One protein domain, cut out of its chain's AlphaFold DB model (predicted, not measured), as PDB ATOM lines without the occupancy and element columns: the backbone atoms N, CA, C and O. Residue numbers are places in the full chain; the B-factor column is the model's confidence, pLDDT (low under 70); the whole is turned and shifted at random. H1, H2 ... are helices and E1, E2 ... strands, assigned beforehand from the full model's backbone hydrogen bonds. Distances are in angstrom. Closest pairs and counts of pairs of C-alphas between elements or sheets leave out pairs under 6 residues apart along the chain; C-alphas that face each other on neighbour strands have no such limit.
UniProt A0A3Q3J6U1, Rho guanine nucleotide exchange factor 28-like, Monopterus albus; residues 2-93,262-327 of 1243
ATOM      1  N   GLU A   2     -63.912-121.890  96.804       80.06
ATOM      2  CA  GLU A   2     -62.961-122.828  96.175       80.06
ATOM      3  C   GLU A   2     -63.420-123.202  94.754       80.06
ATOM      4  O   GLU A   2     -64.612-123.151  94.455       80.06
ATOM      5  N   VAL A   3     -62.476-123.545  93.870       85.56
ATOM      6  CA  VAL A   3     -62.733-124.051  92.509       85.56
ATOM      7  C   VAL A   3     -62.299-125.514  92.445       85.56
ATOM      8  O   VAL A   3     -61.228-125.866  92.943       85.56
ATOM      9  N   ASN A   4     -63.125-126.371  91.839       84.69
ATOM     10  CA  ASN A   4     -62.894-127.819  91.807       84.69
ATOM     11  C   ASN A   4     -61.707-128.243  90.924       84.69
ATOM     12  O   ASN A   4     -60.944-129.126  91.308       84.69
ATOM     13  N   ARG A   5     -61.540-127.617  89.753       81.50
ATOM     14  CA  ARG A   5     -60.363-127.774  88.889       81.50
ATOM     15  C   ARG A   5     -59.376-126.663  89.223       81.50
ATOM     16  O   ARG A   5     -59.715-125.494  89.081       81.50
ATOM     17  N   LYS A   6     -58.173-127.019  89.675       83.75
ATOM     18  CA  LYS A   6     -57.094-126.053  89.965       83.75
ATOM     19  C   LYS A   6     -56.161-125.844  88.772       83.75
ATOM     20  O   LYS A   6     -55.522-124.805  88.688       83.75
ATOM     21  N   GLU A   7     -56.179-126.780  87.830       88.50
ATOM     22  CA  GLU A   7     -55.399-126.798  86.595       88.50
ATOM     23  C   GLU A   7     -56.356-126.964  85.400       88.50
ATOM     24  O   GLU A   7     -57.337-127.711  85.484       88.50
ATOM     25  N   VAL A   8     -56.095-126.256  84.300       89.62
ATOM     26  CA  VAL A   8     -56.887-126.277  83.053       89.62
ATOM     27  C   VAL A   8     -55.990-126.092  81.827       89.62
ATOM     28  O   VAL A   8     -54.967-125.419  81.929       89.62
ATOM     29  N   PRO A   9     -56.354-126.612  80.644       88.25
ATOM     30  CA  PRO A   9     -55.617-126.324  79.418       88.25
ATOM     31  C   PRO A   9     -55.740-124.847  79.017       88.25
ATOM     32  O   PRO A   9     -56.801-124.237  79.159       88.25
ATOM     33  N   GLN A  10     -54.679-124.285  78.436       86.12
ATOM     34  CA  GLN A  10     -54.619-122.884  77.999       86.12
ATOM     35  C   GLN A  10     -55.738-122.479  77.009       86.12
ATOM     36  O   GLN A  10     -56.200-121.339  77.039       86.12
ATOM     37  N   TYR A  11     -56.247-123.398  76.177       83.69
ATOM     38  CA  TYR A  11     -57.386-123.132  75.280       83.69
ATOM     39  C   TYR A  11     -58.757-123.055  75.982       83.69
ATOM     40  O   TYR A  11     -59.728-122.603  75.363       83.69
ATOM     41  N   GLY A  12     -58.842-123.417  77.266       85.88
ATOM     42  CA  GLY A  12     -60.077-123.405  78.050       85.88
ATOM     43  C   GLY A  12     -61.090-124.445  77.565       85.88
ATOM     44  O   GLY A  12     -60.727-125.581  77.282       85.88
ATOM     45  N   GLN A  13     -62.363-124.047  77.483       81.44
ATOM     46  CA  GLN A  13     -63.508-124.893  77.105       81.44
ATOM     47  C   GLN A  13     -63.751-126.082  78.048       81.44
ATOM     48  O   GLN A  13     -64.155-127.165  77.632       81.44
ATOM     49  N   VAL A  14     -63.518-125.863  79.345       84.44
ATOM     50  CA  VAL A  14     -63.696-126.862  80.407       84.44
ATOM     51  C   VAL A  14     -64.726-126.368  81.421       84.44
ATOM     52  O   VAL A  14     -64.680-125.203  81.824       84.44
ATOM     53  N   GLU A  15     -65.626-127.243  81.884       85.88
ATOM     54  CA  GLU A  15     -66.520-126.909  82.999       85.88
ATOM     55  C   GLU A  15     -65.773-126.936  84.335       85.88
ATOM     56  O   GLU A  15     -65.217-127.964  84.746       85.88
ATOM     57  N   ALA A  16     -65.810-125.803  85.030       88.19
ATOM     58  CA  ALA A  16     -65.408-125.672  86.419       88.19
ATOM     59  C   ALA A  16     -66.606-125.213  87.258       88.19
ATOM     60  O   ALA A  16     -67.529-124.558  86.765       88.19
ATOM     61  N   HIS A  17     -66.588-125.540  88.547       88.38
ATOM     62  CA  HIS A  17     -67.554-125.018  89.499       88.38
ATOM     63  C   HIS A  17     -66.878-124.386  90.712       88.38
ATOM     64  O   HIS A  17     -65.857-124.857  91.217       88.38
ATOM     65  N   VAL A  18     -67.489-123.296  91.167       88.19
ATOM     66  CA  VAL A  18     -67.135-122.535  92.363       88.19
ATOM     67  C   VAL A  18     -68.028-122.980  93.512       88.19
ATOM     68  O   VAL A  18     -69.246-122.999  93.342       88.19
ATOM     69  N   SER A  19     -67.465-123.252  94.687       85.62
ATOM     70  CA  SER A  19     -68.217-123.364  95.941       85.62
ATOM     71  C   SER A  19     -68.299-122.013  96.667       85.62
ATOM     72  O   SER A  19     -67.293-121.322  96.874       85.62
ATOM     73  N   LEU A  20     -69.516-121.630  97.060       80.62
ATOM     74  CA  LEU A  20     -69.800-120.482  97.922       80.62
ATOM     75  C   LEU A  20     -69.969-120.942  99.377       80.62
ATOM     76  O   LEU A  20     -70.589-121.969  99.645       80.62
ATOM     77  N   GLU A  21     -69.449-120.161 100.323       71.19
ATOM     78  CA  GLU A  21     -69.531-120.461 101.766       71.19
ATOM     79  C   GLU A  21     -70.850-120.000 102.411       71.19
ATOM     80  O   GLU A  21     -71.169-120.405 103.528       71.19
ATOM     81  N   ALA A  22     -71.637-119.180 101.706       69.00
ATOM     82  CA  ALA A  22     -72.927-118.670 102.155       69.00
ATOM     83  C   ALA A  22     -73.967-118.715 101.024       69.00
ATOM     84  O   ALA A  22     -73.636-118.597  99.841       69.00
ATOM     85  N   SER A  23     -75.241-118.860 101.392       63.69
ATOM     86  CA  SER A  23     -76.368-118.859 100.457       63.69
ATOM     87  C   SER A  23     -76.616-117.461  99.887       63.69
ATOM     88  O   SER A  23     -77.074-116.566 100.598       63.69
ATOM     89  N   ALA A  24     -76.344-117.285  98.596       63.44
ATOM     90  CA  ALA A  24     -76.666-116.065  97.862       63.44
ATOM     91  C   ALA A  24     -78.169-115.998  97.466       63.44
ATOM     92  O   ALA A  24     -78.846-117.035  97.515       63.44
ATOM     93  N   PRO A  25     -78.702-114.810  97.094       69.38
ATOM     94  CA  PRO A  25     -80.132-114.610  96.827       69.38
ATOM     95  C   PRO A  25     -80.673-115.483  95.688       69.38
ATOM     96  O   PRO A  25     -79.924-115.887  94.800       69.38
ATOM     97  N   GLU A  26     -81.978-115.768  95.707       66.81
ATOM     98  CA  GLU A  26     -82.595-116.699  94.751       66.81
ATOM     99  C   GLU A  26     -82.712-116.125  93.334       66.81
ATOM    100  O   GLU A  26     -82.341-116.816  92.387       66.81
ATOM    101  N   ASP A  27     -83.073-114.846  93.200       71.56
ATOM    102  CA  ASP A  27     -83.256-114.154  91.910       71.56
ATOM    103  C   ASP A  27     -81.987-113.446  91.376       71.56
ATOM    104  O   ASP A  27     -82.074-112.547  90.539       71.56
ATOM    105  N   ALA A  28     -80.794-113.776  91.886       81.31
ATOM    106  CA  ALA A  28     -79.556-113.087  91.504       81.31
ATOM    107  C   ALA A  28     -78.895-113.688  90.246       81.31
ATOM    108  O   ALA A  28     -78.665-114.894  90.157       81.31
ATOM    109  N   GLU A  29     -78.499-112.833  89.298       87.81
ATOM    110  CA  GLU A  29     -77.673-113.231  88.149       87.81
ATOM    111  C   GLU A  29     -76.200-113.323  88.574       87.81
ATOM    112  O   GLU A  29     -75.633-112.340  89.059       87.81
ATOM    113  N   PHE A  30     -75.562-114.482  88.384       90.25
ATOM    114  CA  PHE A  30     -74.169-114.711  88.783       90.25
ATOM    115  C   PHE A  30     -73.198-114.622  87.606       90.25
ATOM    116  O   PHE A  30     -73.473-115.091  86.501       90.25
ATOM    117  N   TYR A  31     -72.011-114.085  87.882       92.25
ATOM    118  CA  TYR A  31     -70.913-113.967  86.928       92.25
ATOM    119  C   TYR A  31     -69.601-114.402  87.577       92.25
ATOM    120  O   TYR A  31     -69.313-114.030  88.718       92.25
ATOM    121  N   ILE A  32     -68.779-115.149  86.839       92.94
ATOM    122  CA  ILE A  32     -67.385-115.403  87.215       92.94
ATOM    123  C   ILE A  32     -66.483-114.470  86.414       92.94
ATOM    124  O   ILE A  32     -66.638-114.320  85.199       92.94
ATOM    125  N   VAL A  33     -65.526-113.858  87.108       93.25
ATOM    126  CA  VAL A  33     -64.426-113.106  86.510       93.25
ATOM    127  C   VAL A  33     -63.130-113.872  86.745       93.25
ATOM    128  O   VAL A  33     -62.776-114.171  87.887       93.25
ATOM    129  N   VAL A  34     -62.437-114.174  85.649       92.69
ATOM    130  CA  VAL A  34     -61.135-114.844  85.610       92.69
ATOM    131  C   VAL A  34     -60.097-113.813  85.170       92.69
ATOM    132  O   VAL A  34     -60.160-113.326  84.041       92.69
ATOM    133  N   GLN A  35     -59.182-113.424  86.055       91.38
ATOM    134  CA  GLN A  35     -58.268-112.297  85.860       91.38
ATOM    135  C   GLN A  35     -56.800-112.749  85.952       91.38
ATOM    136  O   GLN A  35     -56.326-113.118  87.023       91.38
ATOM    137  N   GLY A  36     -56.088-112.701  84.821       89.19
ATOM    138  CA  GLY A  36     -54.644-112.961  84.729       89.19
ATOM    139  C   GLY A  36     -53.811-111.680  84.631       89.19
ATOM    140  O   GLY A  36     -54.228-110.622  85.100       89.19
ATOM    141  N   SER A  37     -52.646-111.757  83.987       87.25
ATOM    142  CA  SER A  37     -51.695-110.649  83.818       87.25
ATOM    143  C   SER A  37     -51.988-109.746  82.611       87.25
ATOM    144  O   SER A  37     -51.629-108.568  82.605       87.25
ATOM    145  N   ARG A  38     -52.627-110.300  81.570       85.38
ATOM    146  CA  ARG A  38     -52.902-109.629  80.281       85.38
ATOM    147  C   ARG A  38     -54.380-109.542  79.938       85.38
ATOM    148  O   ARG A  38     -54.814-108.542  79.358       85.38
ATOM    149  N   LEU A  39     -55.140-110.582  80.267       88.75
ATOM    150  CA  LEU A  39     -56.559-110.703  79.951       88.75
ATOM    151  C   LEU A  39     -57.389-110.853  81.229       88.75
ATOM    152  O   LEU A  39     -56.979-111.482  82.205       88.75
ATOM    153  N   THR A  40     -58.587-110.286  81.185       90.81
ATOM    154  CA  THR A  40     -59.657-110.507  82.154       90.81
ATOM    155  C   THR A  40     -60.859-111.038  81.397       90.81
ATOM    156  O   THR A  40     -61.351-110.384  80.477       90.81
ATOM    157  N   HIS A  41     -61.346-112.212  81.769       91.75
ATOM    158  CA  HIS A  41     -62.522-112.819  81.167       91.75
ATOM    159  C   HIS A  41     -63.708-112.717  82.122       91.75
ATOM    160  O   HIS A  41     -63.565-112.927  83.323       91.75
ATOM    161  N   VAL A  42     -64.885-112.426  81.579       92.94
ATOM    162  CA  VAL A  42     -66.160-112.389  82.296       92.94
ATOM    163  C   VAL A  42     -67.100-113.390  81.639       92.94
ATOM    164  O   VAL A  42     -67.257-113.380  80.420       92.94
ATOM    165  N   THR A  43     -67.724-114.253  82.431       91.69
ATOM    166  CA  THR A  43     -68.646-115.286  81.944       91.69
ATOM    167  C   THR A  43     -69.853-115.405  82.872       91.69
ATOM    168  O   THR A  43     -69.739-115.177  84.079       91.69
ATOM    169  N   ALA A  44     -71.021-115.714  82.310       89.94
ATOM    170  CA  ALA A  44     -72.234-115.952  83.091       89.94
ATOM    171  C   ALA A  44     -72.160-117.323  83.782       89.94
ATOM    172  O   ALA A  44     -71.676-118.293  83.197       89.94
ATOM    173  N   ALA A  45     -72.642-117.407  85.022       89.12
ATOM    174  CA  ALA A  45     -72.542-118.603  85.850       89.12
ATOM    175  C   ALA A  45     -73.926-119.188  86.160       89.12
ATOM    176  O   ALA A  45     -74.829-118.478  86.602       89.12
ATOM    177  N   ARG A  46     -74.094-120.500  85.961       85.50
ATOM    178  CA  ARG A  46     -75.346-121.217  86.257       85.50
ATOM    179  C   ARG A  46     -75.325-121.713  87.704       85.50
ATOM    180  O   ARG A  46     -74.375-122.378  88.113       85.50
ATOM    181  N   ARG A  47     -76.359-121.410  88.493       84.12
ATOM    182  CA  ARG A  47     -76.481-121.894  89.879       84.12
ATOM    183  C   ARG A  47     -76.824-123.389  89.888       84.12
ATOM    184  O   ARG A  47     -77.743-123.809  89.194       84.12
ATOM    185  N   GLY A  48     -76.085-124.183  90.660       80.31
ATOM    186  CA  GLY A  48     -76.322-125.618  90.819       80.31
ATOM    187  C   GLY A  48     -77.466-125.936  91.788       80.31
ATOM    188  O   GLY A  48     -77.822-125.127  92.645       80.31
ATOM    189  N   ASN A  49     -78.004-127.157  91.697       75.06
ATOM    190  CA  ASN A  49     -79.192-127.624  92.439       75.06
ATOM    191  C   ASN A  49     -79.079-127.548  93.978       75.06
ATOM    192  O   ASN A  49     -80.084-127.642  94.675       75.06
ATOM    193  N   ASN A  50     -77.867-127.412  94.516       73.81
ATOM    194  CA  ASN A  50     -77.588-127.271  95.951       73.81
ATOM    195  C   ASN A  50     -77.648-125.807  96.447       73.81
ATOM    196  O   ASN A  50     -77.448-125.558  97.633       73.81
ATOM    197  N   GLY A  51     -77.853-124.833  95.550       69.75
ATOM    198  CA  GLY A  51     -77.895-123.401  95.854       69.75
ATOM    199  C   GLY A  51     -76.548-122.746  96.206       69.75
ATOM    200  O   GLY A  51     -76.514-121.524  96.372       69.75
ATOM    201  N   LEU A  52     -75.461-123.522  96.295       79.06
ATOM    202  CA  LEU A  52     -74.133-123.115  96.780       79.06
ATOM    203  C   LEU A  52     -73.000-123.312  95.758       79.06
ATOM    204  O   LEU A  52     -71.927-122.744  95.950       79.06
ATOM    205  N   THR A  53     -73.205-124.075  94.677       85.69
ATOM    206  CA  THR A  53     -72.251-124.153  93.558       85.69
ATOM    207  C   THR A  53     -72.651-123.252  92.392       85.69
ATOM    208  O   THR A  53     -73.824-123.163  92.027       85.69
ATOM    209  N   LEU A  54     -71.663-122.600  91.775       87.94
ATOM    210  CA  LEU A  54     -71.807-121.854  90.521       87.94
ATOM    211  C   LEU A  54     -70.985-122.538  89.427       87.94
ATOM    212  O   LEU A  54     -69.773-122.676  89.566       87.94
ATOM    213  N   HIS A  55     -71.641-122.949  88.348       88.56
ATOM    214  CA  HIS A  55     -71.054-123.639  87.201       88.56
ATOM    215  C   HIS A  55     -70.697-122.636  86.104       88.56
ATOM    216  O   HIS A  55     -71.529-121.798  85.745       88.56
ATOM    217  N   PHE A  56     -69.487-122.724  85.551       89.88
ATOM    218  CA  PHE A  56     -69.037-121.857  84.465       89.88
ATOM    219  C   PHE A  56     -68.074-122.574  83.512       89.88
ATOM    220  O   PHE A  56     -67.283-123.430  83.911       89.88
ATOM    221  N   THR A  57     -68.110-122.180  82.240       89.00
ATOM    222  CA  THR A  57     -67.076-122.549  81.268       89.00
ATOM    223  C   THR A  57     -65.839-121.695  81.499       89.00
ATOM    224  O   THR A  57     -65.916-120.464  81.451       89.00
ATOM    225  N   VAL A  58     -64.694-122.342  81.695       88.62
ATOM    226  CA  VAL A  58     -63.387-121.684  81.711       88.62
ATOM    227  C   VAL A  58     -63.046-121.226  80.283       88.62
ATOM    228  O   VAL A  58     -62.961-122.064  79.383       88.62
ATOM    229  N   PRO A  59     -62.855-119.920  80.032       88.44
ATOM    230  CA  PRO A  59     -62.498-119.407  78.711       88.44
ATOM    231  C   PRO A  59     -61.017-119.662  78.397       88.44
ATOM    232  O   PRO A  59     -60.208-119.841  79.305       88.44
ATOM    233  N   GLY A  60     -60.652-119.657  77.112       86.19
ATOM    234  CA  GLY A  60     -59.255-119.777  76.680       86.19
ATOM    235  C   GLY A  60     -58.443-118.492  76.868       86.19
ATOM    236  O   GLY A  60     -58.969-117.390  76.677       86.19
ATOM    237  N   HIS A  61     -57.168-118.657  77.222       87.75
ATOM    238  CA  HIS A  61     -56.234-117.614  77.658       87.75
ATOM    239  C   HIS A  61     -55.027-117.484  76.708       87.75
ATOM    240  O   HIS A  61     -54.714-118.403  75.951       87.75
ATOM    241  N   ASP A  62     -54.336-116.339  76.734       84.44
ATOM    242  CA  ASP A  62     -53.201-116.056  75.841       84.44
ATOM    243  C   ASP A  62     -51.823-116.405  76.441       84.44
ATOM    244  O   ASP A  62     -50.814-116.319  75.739       84.44
ATOM    245  N   LEU A  63     -51.779-116.855  77.701       84.69
ATOM    246  CA  LEU A  63     -50.590-117.359  78.398       84.69
ATOM    247  C   LEU A  63     -50.916-118.580  79.275       84.69
ATOM    248  O   LEU A  63     -52.063-118.798  79.662       84.69
ATOM    249  N   ALA A  64     -49.877-119.336  79.633       89.06
ATOM    250  CA  ALA A  64     -49.898-120.254  80.766       89.06
ATOM    251  C   ALA A  64     -49.505-119.479  82.038       89.06
ATOM    252  O   ALA A  64     -48.349-119.074  82.188       89.06
ATOM    253  N   GLU A  65     -50.472-119.205  82.915       92.69
ATOM    254  CA  GLU A  65     -50.281-118.461  84.165       92.69
ATOM    255  C   GLU A  65     -51.341-118.815  85.226       92.69
ATOM    256  O   GLU A  65     -52.408-119.348  84.907       92.69
ATOM    257  N   VAL A  66     -51.044-118.502  86.494       91.88
ATOM    258  CA  VAL A  66     -52.001-118.602  87.607       91.88
ATOM    259  C   VAL A  66     -52.855-117.338  87.651       91.88
ATOM    260  O   VAL A  66     -52.358-116.251  87.943       91.88
ATOM    261  N   VAL A  67     -54.151-117.498  87.404       92.44
ATOM    262  CA  VAL A  67     -55.148-116.425  87.351       92.44
ATOM    263  C   VAL A  67     -56.029-116.427  88.599       92.44
ATOM    264  O   VAL A  67     -56.301-117.479  89.187       92.44
ATOM    265  N   SER A  68     -56.517-115.253  89.000       92.12
ATOM    266  CA  SER A  68     -57.520-115.155  90.060       92.12
ATOM    267  C   SER A  68     -58.922-115.417  89.512       92.12
ATOM    268  O   SER A  68     -59.288-114.991  88.416       92.12
ATOM    269  N   VAL A  69     -59.729-116.137  90.288       93.50
ATOM    270  CA  VAL A  69     -61.121-116.471  89.985       93.50
ATOM    271  C   VAL A  69     -61.993-115.867  91.073       93.50
ATOM    272  O   VAL A  69     -61.846-116.166  92.261       93.50
ATOM    273  N   THR A  70     -62.911-114.997  90.669       91.94
ATOM    274  CA  THR A  70     -63.746-114.207  91.579       91.94
ATOM    275  C   THR A  70     -65.200-114.264  91.134       91.94
ATOM    276  O   THR A  70     -65.501-114.141  89.947       91.94
ATOM    277  N   SER A  71     -66.115-114.488  92.078       91.00
ATOM    278  CA  SER A  71     -67.551-114.502  91.795       91.00
ATOM    279  C   SER A  71     -68.189-113.150  92.117       91.00
ATOM    280  O   SER A  71     -67.823-112.464  93.074       91.00
ATOM    281  N   TYR A  72     -69.143-112.763  91.277       91.19
ATOM    282  CA  TYR A  72     -69.956-111.562  91.401       91.19
ATOM    283  C   TYR A  72     -71.423-111.935  91.200       91.19
ATOM    284  O   TYR A  72     -71.740-112.912  90.519       91.19
ATOM    285  N   PHE A  73     -72.317-111.122  91.749       89.56
ATOM    286  CA  PHE A  73     -73.750-111.232  91.526       89.56
ATOM    287  C   PHE A  73     -74.359-109.864  91.221       89.56
ATOM    288  O   PHE A  73     -73.911-108.839  91.740       89.56
ATOM    289  N   TYR A  74     -75.376-109.845  90.365       87.25
ATOM    290  CA  TYR A  74     -76.182-108.664  90.086       87.25
ATOM    291  C   TYR A  74     -77.494-108.738  90.867       87.25
ATOM    292  O   TYR A  74     -78.209-109.738  90.815       87.25
ATOM    293  N   SER A  75     -77.795-107.681  91.620       83.25
ATOM    294  CA  SER A  75     -79.012-107.552  92.423       83.25
ATOM    295  C   SER A  75     -79.296-106.071  92.688       83.25
ATOM    296  O   SER A  75     -78.364-105.272  92.767       83.25
ATOM    297  N   GLU A  76     -80.570-105.681  92.796       79.25
ATOM    298  CA  GLU A  76     -80.989-104.299  93.123       79.25
ATOM    299  C   GLU A  76     -80.366-103.217  92.206       79.25
ATOM    300  O   GLU A  76     -80.062-102.102  92.629       79.25
ATOM    301  N   GLY A  77     -80.122-103.551  90.933       76.94
ATOM    302  CA  GLY A  77     -79.491-102.650  89.961       76.94
ATOM    303  C   GLY A  77     -77.955-102.575  90.025       76.94
ATOM    304  O   GLY A  77     -77.352-101.861  89.223       76.94
ATOM    305  N   GLN A  78     -77.308-103.297  90.945       82.06
ATOM    306  CA  GLN A  78     -75.876-103.200  91.243       82.06
ATOM    307  C   GLN A  78     -75.145-104.539  91.075       82.06
ATOM    308  O   GLN A  78     -75.663-105.596  91.424       82.06
ATOM    309  N   VAL A  79     -73.893-104.487  90.607       88.62
ATOM    310  CA  VAL A  79     -72.972-105.636  90.622       88.62
ATOM    311  C   VAL A  79     -72.195-105.629  91.940       88.62
ATOM    312  O   VAL A  79     -71.428-104.699  92.200       88.62
ATOM    313  N   ARG A  80     -72.364-106.668  92.761       86.81
ATOM    314  CA  ARG A  80     -71.652-106.872  94.031       86.81
ATOM    315  C   ARG A  80     -70.686-108.054  93.896       86.81
ATOM    316  O   ARG A  80     -70.957-109.002  93.163       86.81
ATOM    317  N   ARG A  81     -69.534-107.987  94.569       87.81
ATOM    318  CA  ARG A  81     -68.541-109.076  94.606       87.81
ATOM    319  C   ARG A  81     -68.870-110.018  95.768       87.81
ATOM    320  O   ARG A  81     -69.221-109.539  96.843       87.81
ATOM    321  N   CYS A  82     -68.745-111.324  95.564       83.44
ATOM    322  CA  CYS A  82     -68.822-112.308  96.641       83.44
ATOM    323  C   CYS A  82     -67.571-112.247  97.532       83.44
ATOM    324  O   CYS A  82     -66.486-111.873  97.077       83.44
ATOM    325  N   GLU A  83     -67.695-112.661  98.792       76.12
ATOM    326  CA  GLU A  83     -66.533-112.794  99.672       76.12
ATOM    327  C   GLU A  83     -65.704-114.037  99.305       76.12
ATOM    328  O   GLU A  83     -66.230-115.122  99.049       76.12
ATOM    329  N   GLY A  84     -64.383-113.851  99.257       74.12
ATOM    330  CA  GLY A  84     -63.422-114.848  98.795       74.12
ATOM    331  C   GLY A  84     -62.804-114.547  97.423       74.12
ATOM    332  O   GLY A  84     -63.249-113.697  96.648       74.12
ATOM    333  N   GLU A  85     -61.717-115.258  97.152       83.88
ATOM    334  CA  GLU A  85     -60.998-115.309  95.884       83.88
ATOM    335  C   GLU A  85     -60.399-116.711  95.782       83.88
ATOM    336  O   GLU A  85     -59.904-117.238  96.779       83.88
ATOM    337  N   ALA A  86     -60.483-117.327  94.608       89.44
ATOM    338  CA  ALA A  86     -59.832-118.596  94.312       89.44
ATOM    339  C   ALA A  86     -58.777-118.386  93.217       89.44
ATOM    340  O   ALA A  86     -58.725-117.326  92.595       89.44
ATOM    341  N   SER A  87     -57.950-119.396  92.963       90.44
ATOM    342  CA  SER A  87     -56.947-119.379  91.897       90.44
ATOM    343  C   SER A  87     -57.098-120.587  90.980       90.44
ATOM    344  O   SER A  87     -57.516-121.658  91.420       90.44
ATOM    345  N   LEU A  88     -56.728-120.399  89.718       92.50
ATOM    346  CA  LEU A  88     -56.769-121.389  88.647       92.50
ATOM    347  C   LEU A  88     -55.474-121.265  87.836       92.50
ATOM    348  O   LEU A  88     -55.030-120.148  87.592       92.50
ATOM    349  N   GLU A  89     -54.865-122.369  87.423       92.19
ATOM    350  CA  GLU A  89     -53.635-122.364  86.626       92.19
ATOM    351  C   GLU A  89     -53.910-122.826  85.192       92.19
ATOM    352  O   GLU A  89     -54.386-123.941  84.965       92.19
ATOM    353  N   TYR A  90     -53.612-121.962  84.217       91.69
ATOM    354  CA  TYR A  90     -53.605-122.342  82.807       91.69
ATOM    355  C   TYR A  90     -52.302-123.072  82.479       91.69
ATOM    356  O   TYR A  90     -51.220-122.489  82.539       91.69
ATOM    357  N   LEU A  91     -52.417-124.340  82.098       89.12
ATOM    358  CA  LEU A  91     -51.317-125.211  81.713       89.12
ATOM    359  C   LEU A  91     -51.161-125.313  80.193       89.12
ATOM    360  O   LEU A  91     -52.125-125.332  79.422       89.12
ATOM    361  N   ARG A  92     -49.903-125.458  79.785       85.94
ATOM    362  CA  ARG A  92     -49.466-125.700  78.410       85.94
ATOM    363  C   ARG A  92     -49.387-127.210  78.167       85.94
ATOM    364  O   ARG A  92     -48.401-127.843  78.534       85.94
ATOM    365  N   ASP A  93     -50.453-127.781  77.605       85.50
ATOM    366  CA  ASP A  93     -50.563-129.211  77.289       85.50
ATOM    367  C   ASP A  93     -49.990-129.557  75.895       85.50
ATOM    368  O   ASP A  93     -49.562-128.688  75.136       85.50
ATOM    369  N   TRP A 262     -66.550-119.142  68.306       65.75
ATOM    370  CA  TRP A 262     -67.435-118.244  67.567       65.75
ATOM    371  C   TRP A 262     -67.348-116.814  68.131       65.75
ATOM    372  O   TRP A 262     -68.003-116.463  69.113       65.75
ATOM    373  N   CYS A 263     -66.500-115.972  67.537       70.94
ATOM    374  CA  CYS A 263     -66.398-114.552  67.887       70.94
ATOM    375  C   CYS A 263     -67.650-113.786  67.419       70.94
ATOM    376  O   CYS A 263     -67.725-113.372  66.265       70.94
ATOM    377  N   VAL A 264     -68.603-113.561  68.326       71.88
ATOM    378  CA  VAL A 264     -69.866-112.847  68.056       71.88
ATOM    379  C   VAL A 264     -69.625-111.347  67.847       71.88
ATOM    380  O   VAL A 264     -70.270-110.718  67.014       71.88
ATOM    381  N   TRP A 265     -68.682-110.754  68.588       69.88
ATOM    382  CA  TRP A 265     -68.359-109.326  68.496       69.88
ATOM    383  C   TRP A 265     -66.936-109.036  69.003       69.88
ATOM    384  O   TRP A 265     -66.449-109.715  69.904       69.88
ATOM    385  N   SER A 266     -66.256-108.017  68.467       73.12
ATOM    386  CA  SER A 266     -64.979-107.527  69.018       73.12
ATOM    387  C   SER A 266     -64.694-106.063  68.679       73.12
ATOM    388  O   SER A 266     -65.136-105.551  67.649       73.12
ATOM    389  N   ASP A 267     -63.899-105.409  69.527       73.06
ATOM    390  CA  ASP A 267     -63.278-104.111  69.263       73.06
ATOM    391  C   ASP A 267     -61.750-104.165  69.503       73.06
ATOM    392  O   ASP A 267     -61.120-105.220  69.387       73.06
ATOM    393  N   SER A 268     -61.103-103.026  69.769       69.44
ATOM    394  CA  SER A 268     -59.655-102.960  69.997       69.44
ATOM    395  C   SER A 268     -59.196-103.481  71.371       69.44
ATOM    396  O   SER A 268     -57.994-103.698  71.537       69.44
ATOM    397  N   TYR A 269     -60.092-103.693  72.340       75.81
ATOM    398  CA  TYR A 269     -59.767-104.057  73.730       75.81
ATOM    399  C   TYR A 269     -60.739-105.076  74.363       75.81
ATOM    400  O   TYR A 269     -60.463-105.571  75.454       75.81
ATOM    401  N   ARG A 270     -61.825-105.458  73.675       84.25
ATOM    402  CA  ARG A 270     -62.816-106.466  74.093       84.25
ATOM    403  C   ARG A 270     -63.152-107.452  72.965       84.25
ATOM    404  O   ARG A 270     -63.140-107.089  71.792       84.25
ATOM    405  N   MET A 271     -63.497-108.688  73.323       83.38
ATOM    406  CA  MET A 271     -64.003-109.727  72.419       83.38
ATOM    407  C   MET A 271     -65.074-110.568  73.121       83.38
ATOM    408  O   MET A 271     -64.851-111.063  74.221       83.38
ATOM    409  N   LEU A 272     -66.213-110.767  72.466       84.19
ATOM    410  CA  LEU A 272     -67.322-111.604  72.910       84.19
ATOM    411  C   LEU A 272     -67.300-112.929  72.131       84.19
ATOM    412  O   LEU A 272     -67.408-112.932  70.904       84.19
ATOM    413  N   ARG A 273     -67.137-114.050  72.839       82.12
ATOM    414  CA  ARG A 273     -66.979-115.403  72.282       82.12
ATOM    415  C   ARG A 273     -68.121-116.309  72.735       82.12
ATOM    416  O   ARG A 273     -68.331-116.463  73.937       82.12
ATOM    417  N   PHE A 274     -68.809-116.937  71.786       80.94
ATOM    418  CA  PHE A 274     -69.756-118.026  72.025       80.94
ATOM    419  C   PHE A 274     -69.063-119.386  71.868       80.94
ATOM    420  O   PHE A 274     -68.186-119.565  71.017       80.94
ATOM    421  N   CYS A 275     -69.434-120.341  72.718       72.81
ATOM    422  CA  CYS A 275     -68.776-121.637  72.850       72.81
ATOM    423  C   CYS A 275     -69.800-122.762  72.640       72.81
ATOM    424  O   CYS A 275     -70.499-123.162  73.574       72.81
ATOM    425  N   SER A 276     -69.890-123.271  71.408       65.62
ATOM    426  CA  SER A 276     -70.943-124.201  70.964       65.62
ATOM    427  C   SER A 276     -70.979-125.532  71.722       65.62
ATOM    428  O   SER A 276     -72.053-126.102  71.888       65.62
ATOM    429  N   GLY A 277     -69.839-126.019  72.223       63.50
ATOM    430  CA  GLY A 277     -69.781-127.266  72.999       63.50
ATOM    431  C   GLY A 277     -70.474-127.196  74.369       63.50
ATOM    432  O   GLY A 277     -70.905-128.224  74.880       63.50
ATOM    433  N   MET A 278     -70.609-125.998  74.953       67.25
ATOM    434  CA  MET A 278     -71.107-125.792  76.328       67.25
ATOM    435  C   MET A 278     -72.272-124.796  76.446       67.25
ATOM    436  O   MET A 278     -72.783-124.562  77.548       67.25
ATOM    437  N   ASP A 279     -72.687-124.207  75.323       73.44
ATOM    438  CA  ASP A 279     -73.707-123.156  75.235       73.44
ATOM    439  C   ASP A 279     -73.404-121.914  76.104       73.44
ATOM    440  O   ASP A 279     -74.280-121.306  76.723       73.44
ATOM    441  N   SER A 280     -72.124-121.540  76.191       81.25
ATOM    442  CA  SER A 280     -71.646-120.463  77.068       81.25
ATOM    443  C   SER A 280     -71.114-119.259  76.294       81.25
ATOM    444  O   SER A 280     -70.431-119.412  75.282       81.25
ATOM    445  N   LEU A 281     -71.371-118.056  76.813       86.44
ATOM    446  CA  LEU A 281     -70.896-116.787  76.260       86.44
ATOM    447  C   LEU A 281     -69.881-116.144  77.216       86.44
ATOM    448  O   LEU A 281     -70.183-115.932  78.389       86.44
ATOM    449  N   SER A 282     -68.691-115.811  76.712       88.12
ATOM    450  CA  SER A 282     -67.615-115.188  77.493       88.12
ATOM    451  C   SER A 282     -67.122-113.888  76.855       88.12
ATOM    452  O   SER A 282     -66.855-113.815  75.654       88.12
ATOM    453  N   LEU A 283     -66.982-112.845  77.670       89.38
ATOM    454  CA  LEU A 283     -66.369-111.574  77.298       89.38
ATOM    455  C   LEU A 283     -64.907-111.579  77.747       89.38
ATOM    456  O   LEU A 283     -64.619-111.527  78.937       89.38
ATOM    457  N   THR A 284     -63.981-111.597  76.799       88.81
ATOM    458  CA  THR A 284     -62.551-111.387  77.047       88.81
ATOM    459  C   THR A 284     -62.229-109.900  76.923       88.81
ATOM    460  O   THR A 284     -62.622-109.258  75.950       88.81
ATOM    461  N   VAL A 285     -61.516-109.343  77.898       87.38
ATOM    462  CA  VAL A 285     -61.105-107.937  77.956       87.38
ATOM    463  C   VAL A 285     -59.594-107.882  78.126       87.38
ATOM    464  O   VAL A 285     -59.046-108.489  79.043       87.38
ATOM    465  N   ARG A 286     -58.903-107.140  77.260       85.00
ATOM    466  CA  ARG A 286     -57.470-106.878  77.412       85.00
ATOM    467  C   ARG A 286     -57.259-105.841  78.509       85.00
ATOM    468  O   ARG A 286     -57.880-104.778  78.476       85.00
ATOM    469  N   GLN A 287     -56.393-106.142  79.470       75.81
ATOM    470  CA  GLN A 287     -56.156-105.260  80.606       75.81
ATOM    471  C   GLN A 287     -55.469-103.955  80.196       75.81
ATOM    472  O   GLN A 287     -54.638-103.899  79.288       75.81
ATOM    473  N   GLY A 288     -55.824-102.902  80.924       66.12
ATOM    474  CA  GLY A 288     -55.226-101.577  80.856       66.12
ATOM    475  C   GLY A 288     -55.440-100.854  82.188       66.12
ATOM    476  O   GLY A 288     -56.284-101.280  82.985       66.12
ATOM    477  N   PRO A 289     -54.689 -99.778  82.468       51.44
ATOM    478  CA  PRO A 289     -54.811 -99.050  83.727       51.44
ATOM    479  C   PRO A 289     -56.246 -98.528  83.913       51.44
ATOM    480  O   PRO A 289     -56.722 -97.717  83.123       51.44
ATOM    481  N   GLY A 290     -56.929 -99.020  84.954       57.91
ATOM    482  CA  GLY A 290     -58.302 -98.632  85.303       57.91
ATOM    483  C   GLY A 290     -59.421 -99.599  84.882       57.91
ATOM    484  O   GLY A 290     -60.587 -99.271  85.084       57.91
ATOM    485  N   SER A 291     -59.128-100.781  84.320       66.06
ATOM    486  CA  SER A 291     -60.176-101.742  83.924       66.06
ATOM    487  C   SER A 291     -60.918-102.354  85.128       66.06
ATOM    488  O   SER A 291     -60.365-103.190  85.841       66.06
ATOM    489  N   CYS A 292     -62.183-101.974  85.324       81.00
ATOM    490  CA  CYS A 292     -63.044-102.462  86.403       81.00
ATOM    491  C   CYS A 292     -63.815-103.743  85.991       81.00
ATOM    492  O   CYS A 292     -64.519-103.711  84.976       81.00
ATOM    493  N   PRO A 293     -63.754-104.861  86.748       83.19
ATOM    494  CA  PRO A 293     -64.487-106.098  86.433       83.19
ATOM    495  C   PRO A 293     -65.999-105.910  86.242       83.19
ATOM    496  O   PRO A 293     -66.598-106.482  85.329       83.19
ATOM    497  N   GLN A 294     -66.606-105.048  87.059       88.56
ATOM    498  CA  GLN A 294     -68.028-104.717  87.018       88.56
ATOM    499  C   GLN A 294     -68.449-104.087  85.678       88.56
ATOM    500  O   GLN A 294     -69.590-104.271  85.257       88.56
ATOM    501  N   ASP A 295     -67.544-103.408  84.966       86.75
ATOM    502  CA  ASP A 295     -67.831-102.856  83.636       86.75
ATOM    503  C   ASP A 295     -67.887-103.942  82.562       86.75
ATOM    504  O   ASP A 295     -68.669-103.837  81.619       86.75
ATOM    505  N   GLY A 296     -67.078-104.995  82.708       86.81
ATOM    506  CA  GLY A 296     -67.150-106.181  81.859       86.81
ATOM    507  C   GLY A 296     -68.458-106.943  82.075       86.81
ATOM    508  O   GLY A 296     -69.103-107.330  81.104       86.81
ATOM    509  N   ILE A 297     -68.898-107.074  83.331       89.94
ATOM    510  CA  ILE A 297     -70.195-107.675  83.689       89.94
ATOM    511  C   ILE A 297     -71.355-106.866  83.097       89.94
ATOM    512  O   ILE A 297     -72.191-107.422  82.386       89.94
ATOM    513  N   MET A 298     -71.379-105.546  83.308       89.38
ATOM    514  CA  MET A 298     -72.428-104.686  82.747       89.38
ATOM    515  C   MET A 298     -72.431-104.687  81.213       89.38
ATOM    516  O   MET A 298     -73.504-104.689  80.621       89.38
ATOM    517  N   PHE A 299     -71.265-104.733  80.559       88.62
ATOM    518  CA  PHE A 299     -71.175-104.815  79.097       88.62
ATOM    519  C   PHE A 299     -71.629-106.175  78.542       88.62
ATOM    520  O   PHE A 299     -72.300-106.226  77.513       88.62
ATOM    521  N   LEU A 300     -71.299-107.278  79.222       88.75
ATOM    522  CA  LEU A 300     -71.802-108.610  78.874       88.75
ATOM    523  C   LEU A 300     -73.334-108.659  79.000       88.75
ATOM    524  O   LEU A 300     -73.997-109.186  78.112       88.75
ATOM    525  N   ARG A 301     -73.896-108.053  80.054       88.94
ATOM    526  CA  ARG A 301     -75.349-107.956  80.274       88.94
ATOM    527  C   ARG A 301     -76.049-107.058  79.244       88.94
ATOM    528  O   ARG A 301     -77.098-107.434  78.742       88.94
ATOM    529  N   ASP A 302     -75.444-105.927  78.875       87.00
ATOM    530  CA  ASP A 302     -75.904-105.038  77.792       87.00
ATOM    531  C   ASP A 302     -75.948-105.769  76.436       87.00
ATOM    532  O   ASP A 302     -76.951-105.724  75.728       87.00
ATOM    533  N   ARG A 303     -74.902-106.540  76.100       84.88
ATOM    534  CA  ARG A 303     -74.879-107.391  74.894       84.88
ATOM    535  C   ARG A 303     -75.868-108.557  74.951       84.88
ATOM    536  O   ARG A 303     -76.439-108.888  73.923       84.88
ATOM    537  N   LEU A 304     -76.115-109.148  76.118       82.56
ATOM    538  CA  LEU A 304     -77.153-110.176  76.293       82.56
ATOM    539  C   LEU A 304     -78.585-109.610  76.248       82.56
ATOM    540  O   LEU A 304     -79.519-110.369  76.013       82.56
ATOM    541  N   GLY A 305     -78.770-108.300  76.444       77.12
ATOM    542  CA  GLY A 305     -80.046-107.610  76.231       77.12
ATOM    543  C   GLY A 305     -80.285-107.150  74.786       77.12
ATOM    544  O   GLY A 305     -81.420-106.847  74.419       77.12
ATOM    545  N   ASP A 306     -79.243-107.099  73.952       82.69
ATOM    546  CA  ASP A 306     -79.352-106.692  72.552       82.69
ATOM    547  C   ASP A 306     -79.920-107.819  71.673       82.69
ATOM    548  O   ASP A 306     -79.307-108.867  71.467       82.69
ATOM    549  N   HIS A 307     -81.074-107.549  71.065       75.25
ATOM    550  CA  HIS A 307     -81.757-108.458  70.151       75.25
ATOM    551  C   HIS A 307     -80.938-108.814  68.891       75.25
ATOM    552  O   HIS A 307     -81.190-109.860  68.292       75.25
ATOM    553  N   SER A 308     -79.960-107.995  68.476       73.94
ATOM    554  CA  SER A 308     -79.061-108.333  67.359       73.94
ATOM    555  C   SER A 308     -78.004-109.369  67.763       73.94
ATOM    556  O   SER A 308     -77.811-110.365  67.065       73.94
ATOM    557  N   THR A 309     -77.406-109.198  68.945       77.38
ATOM    558  CA  THR A 309     -76.466-110.149  69.550       77.38
ATOM    559  C   THR A 309     -77.162-111.464  69.912       77.38
ATOM    560  O   THR A 309     -76.618-112.531  69.634       77.38
ATOM    561  N   LEU A 310     -78.382-111.411  70.465       78.06
ATOM    562  CA  LEU A 310     -79.189-112.605  70.744       78.06
ATOM    563  C   LEU A 310     -79.503-113.393  69.468       78.06
ATOM    564  O   LEU A 310     -79.293-114.598  69.455       78.06
ATOM    565  N   LYS A 311     -79.902-112.730  68.373       76.81
ATOM    566  CA  LYS A 311     -80.147-113.397  67.082       76.81
ATOM    567  C   LYS A 311     -78.935-114.170  66.567       76.81
ATOM    568  O   LYS A 311     -79.093-115.317  66.172       76.81
ATOM    569  N   LEU A 312     -77.742-113.573  66.622       74.06
ATOM    570  CA  LEU A 312     -76.498-114.257  66.248       74.06
ATOM    571  C   LEU A 312     -76.211-115.458  67.163       74.06
ATOM    572  O   LEU A 312     -75.755-116.497  66.699       74.06
ATOM    573  N   VAL A 313     -76.488-115.343  68.464       76.44
ATOM    574  CA  VAL A 313     -76.319-116.447  69.420       76.44
ATOM    575  C   VAL A 313     -77.350-117.563  69.194       76.44
ATOM    576  O   VAL A 313     -76.981-118.732  69.255       76.44
ATOM    577  N   ASP A 314     -78.605-117.239  68.878       76.81
ATOM    578  CA  ASP A 314     -79.670-118.202  68.560       76.81
ATOM    579  C   ASP A 314     -79.432-118.920  67.226       76.81
ATOM    580  O   ASP A 314     -79.632-120.131  67.132       76.81
ATOM    581  N   GLU A 315     -78.925-118.207  66.219       73.50
ATOM    582  CA  GLU A 315     -78.471-118.776  64.948       73.50
ATOM    583  C   GLU A 315     -77.331-119.783  65.185       73.50
ATOM    584  O   GLU A 315     -77.421-120.928  64.751       73.50
ATOM    585  N   LEU A 316     -76.321-119.426  65.989       70.62
ATOM    586  CA  LEU A 316     -75.209-120.321  66.352       70.62
ATOM    587  C   LEU A 316     -75.624-121.518  67.229       70.62
ATOM    588  O   LEU A 316     -75.020-122.592  67.133       70.62
ATOM    589  N   ARG A 317     -76.652-121.364  68.074       75.56
ATOM    590  CA  ARG A 317     -77.290-122.472  68.811       75.56
ATOM    591  C   ARG A 317     -77.965-123.436  67.836       75.56
ATOM    592  O   ARG A 317     -77.691-124.635  67.878       75.56
ATOM    593  N   TYR A 318     -78.790-122.919  66.927       63.22
ATOM    594  CA  TYR A 318     -79.510-123.711  65.927       63.22
ATOM    595  C   TYR A 318     -78.551-124.479  65.002       63.22
ATOM    596  O   TYR A 318     -78.683-125.691  64.829       63.22
ATOM    597  N   ASP A 319     -77.515-123.800  64.508       59.22
ATOM    598  CA  ASP A 319     -76.471-124.351  63.636       59.22
ATOM    599  C   ASP A 319     -75.623-125.442  64.332       59.22
ATOM    600  O   ASP A 319     -75.012-126.293  63.681       59.22
ATOM    601  N   THR A 320     -75.605-125.457  65.671       58.44
ATOM    602  CA  THR A 320     -74.998-126.522  66.491       58.44
ATOM    603  C   THR A 320     -75.942-127.722  66.656       58.44
ATOM    604  O   THR A 320     -75.493-128.869  66.584       58.44
ATOM    605  N   GLU A 321     -77.245-127.494  66.832       55.34
ATOM    606  CA  GLU A 321     -78.239-128.568  66.972       55.34
ATOM    607  C   GLU A 321     -78.547-129.282  65.645       55.34
ATOM    608  O   GLU A 321     -78.672-130.507  65.646       55.34
ATOM    609  N   GLU A 322     -78.568-128.600  64.492       55.25
ATOM    610  CA  GLU A 322     -78.669-129.297  63.193       55.25
ATOM    611  C   GLU A 322     -77.452-130.196  62.920       55.25
ATOM    612  O   GLU A 322     -77.603-131.294  62.379       55.25
ATOM    613  N   LYS A 323     -76.250-129.806  63.366       55.88
ATOM    614  CA  LYS A 323     -75.035-130.639  63.259       55.88
ATOM    615  C   LYS A 323     -75.061-131.851  64.195       55.88
ATOM    616  O   LYS A 323     -74.528-132.900  63.837       55.88
ATOM    617  N   LYS A 324     -75.725-131.764  65.354       53.25
ATOM    618  CA  LYS A 324     -76.022-132.937  66.203       53.25
ATOM    619  C   LYS A 324     -77.079-133.839  65.559       53.25
ATOM    620  O   LYS A 324     -76.878-135.044  65.462       53.25
ATOM    621  N   ARG A 325     -78.173-133.260  65.058       42.41
ATOM    622  CA  ARG A 325     -79.296-134.006  64.471       42.41
ATOM    623  C   ARG A 325     -78.898-134.772  63.210       42.41
ATOM    624  O   ARG A 325     -79.204-135.951  63.094       42.41
ATOM    625  N   SER A 326     -78.149-134.134  62.312       43.72
ATOM    626  CA  SER A 326     -77.612-134.780  61.107       43.72
ATOM    627  C   SER A 326     -76.572-135.862  61.422       43.72
ATOM    628  O   SER A 326     -76.548-136.886  60.744       43.72
ATOM    629  N   ARG A 327     -75.760-135.707  62.479       44.06
ATOM    630  CA  ARG A 327     -74.870-136.776  62.974       44.06
ATOM    631  C   ARG A 327     -75.665-138.007  63.422       44.06
ATOM    632  O   ARG A 327     -75.282-139.126  63.089       44.06
TER     633      ARG A 327
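Overview. This is residues 2 to 93 and 262 to 327 of the 1243 residues of the protein "Rho guanine nucleotide exchange factor 28-like" of Monopterus albus (UniProt A0A3Q3J6U1). Picture one strongly twisted sheet of eleven strands, with E3, E4 and E6 at its core and helix H1 packed on one side of them, where the sheet curls round H1. On the side away from H1, E5 with E2 and E8 with E1 fold over towards each other into a loose ring; E11, E10 and E9 extend the sheet as a wing from E4, and helix H2 runs off past that wing, with residues 322 to 327 sticking out. The printed part has 158 residues, with strands E1 to E11 followed by helices H1 and H2. The sheet is branched and mostly antiparallel, with E1 and E8 parallel, and the class is mixed, helices and strands. The whole is compact, with a radius of gyration of the C-alphas of 15.4 A, and spans 44 by 38 by 33 A.

Arrangement. Start at residues 2 to 3, which pair antiparallel with residues 18 to 19 of E2, residues 14 to 19. E1, residues 7 to 9, is an edge strand parallel to E8, residues 86 to 91; look for N 91 and O 8 at 2.8 A. E2, also an edge strand, is antiparallel to E5, residues 53 to 58, with N 18 and O 54 2.9 A apart. Next come E3, residues 29 to 35, and E4, residues 39 to 47, a hairpin with N 34 and O 41 at 2.9 A. E4 and E5 form another hairpin, with N 55 and O 46 at 2.8 A; E3 E4 E5 is a meander, each strand the antiparallel neighbour of the one before. E4 lies on one side of E3, and on the other side you find E6, residues 66 to 75, antiparallel to E3, with N 35 and O 68 at 2.8 A. E2 E3 E4 E5 and E3 E4 E5 E6 are Greek keys, four strands in a row in which three form a meander and the first is the antiparallel neighbour of the fourth. E6 makes a hairpin with edge strand E7, residues 78 to 81, where N 73 and O 80 are 2.9 A apart. E8 is on the same side of E6 as E7, with N 67 and O 88 at 2.8 A. Past the cut, E9, residues 262 to 266, E10, residues 270 to 275, and E11, residues 280 to 286, form a second meander; N 272 and O 265 are 2.8 A apart, as are N 273 and O 282. E11 is antiparallel to E4, with N 40 and O 285 at 2.8 A. H1, residues 293 to 305, is on the sheet, which curls round it; its closest C-alphas to E4 are those of Gly 296 and Val 42, 6.3 A apart. H2, residues 307 to 327, only grazes the sheet with residues 309 to 317. The helices only just touch, only at the corner, with 3 pairs of C-alphas within 8 A, the closest those of Arg 303 and Thr 309 at 6.2 A; their lines are about perpendicular, at 75 degrees. In H1 every O i to N i+4 pair is within hydrogen-bond range; in H2, 16 of 17 are.

Along the chain. Find C-alpha 7 at (-55.399, -126.798, 86.595), where E1 begins. E6 runs 29.6 A from its first to its last C-alpha, and E4 24.9 A. H1 measures 18.7 A from C-alpha 293 at (-64.487, -106.098, 86.433). H2 measures 30.0 A and ends at C-alpha 327, (-74.870, -136.776, 62.974).

Size, cuts and confidence. The C-alphas farthest apart, those of Pro 289 and Ser 326, are 48.0 A apart. Residues 94 to 261 are not printed, and C-alphas 93 and 262 are 22.3 A apart across that cut. Of the links printed whole, none is long. Mean pLDDT of the printed part is 80.6; 26 residues are under 70, among them 22 to 26, 288 to 291 and 318 to 327.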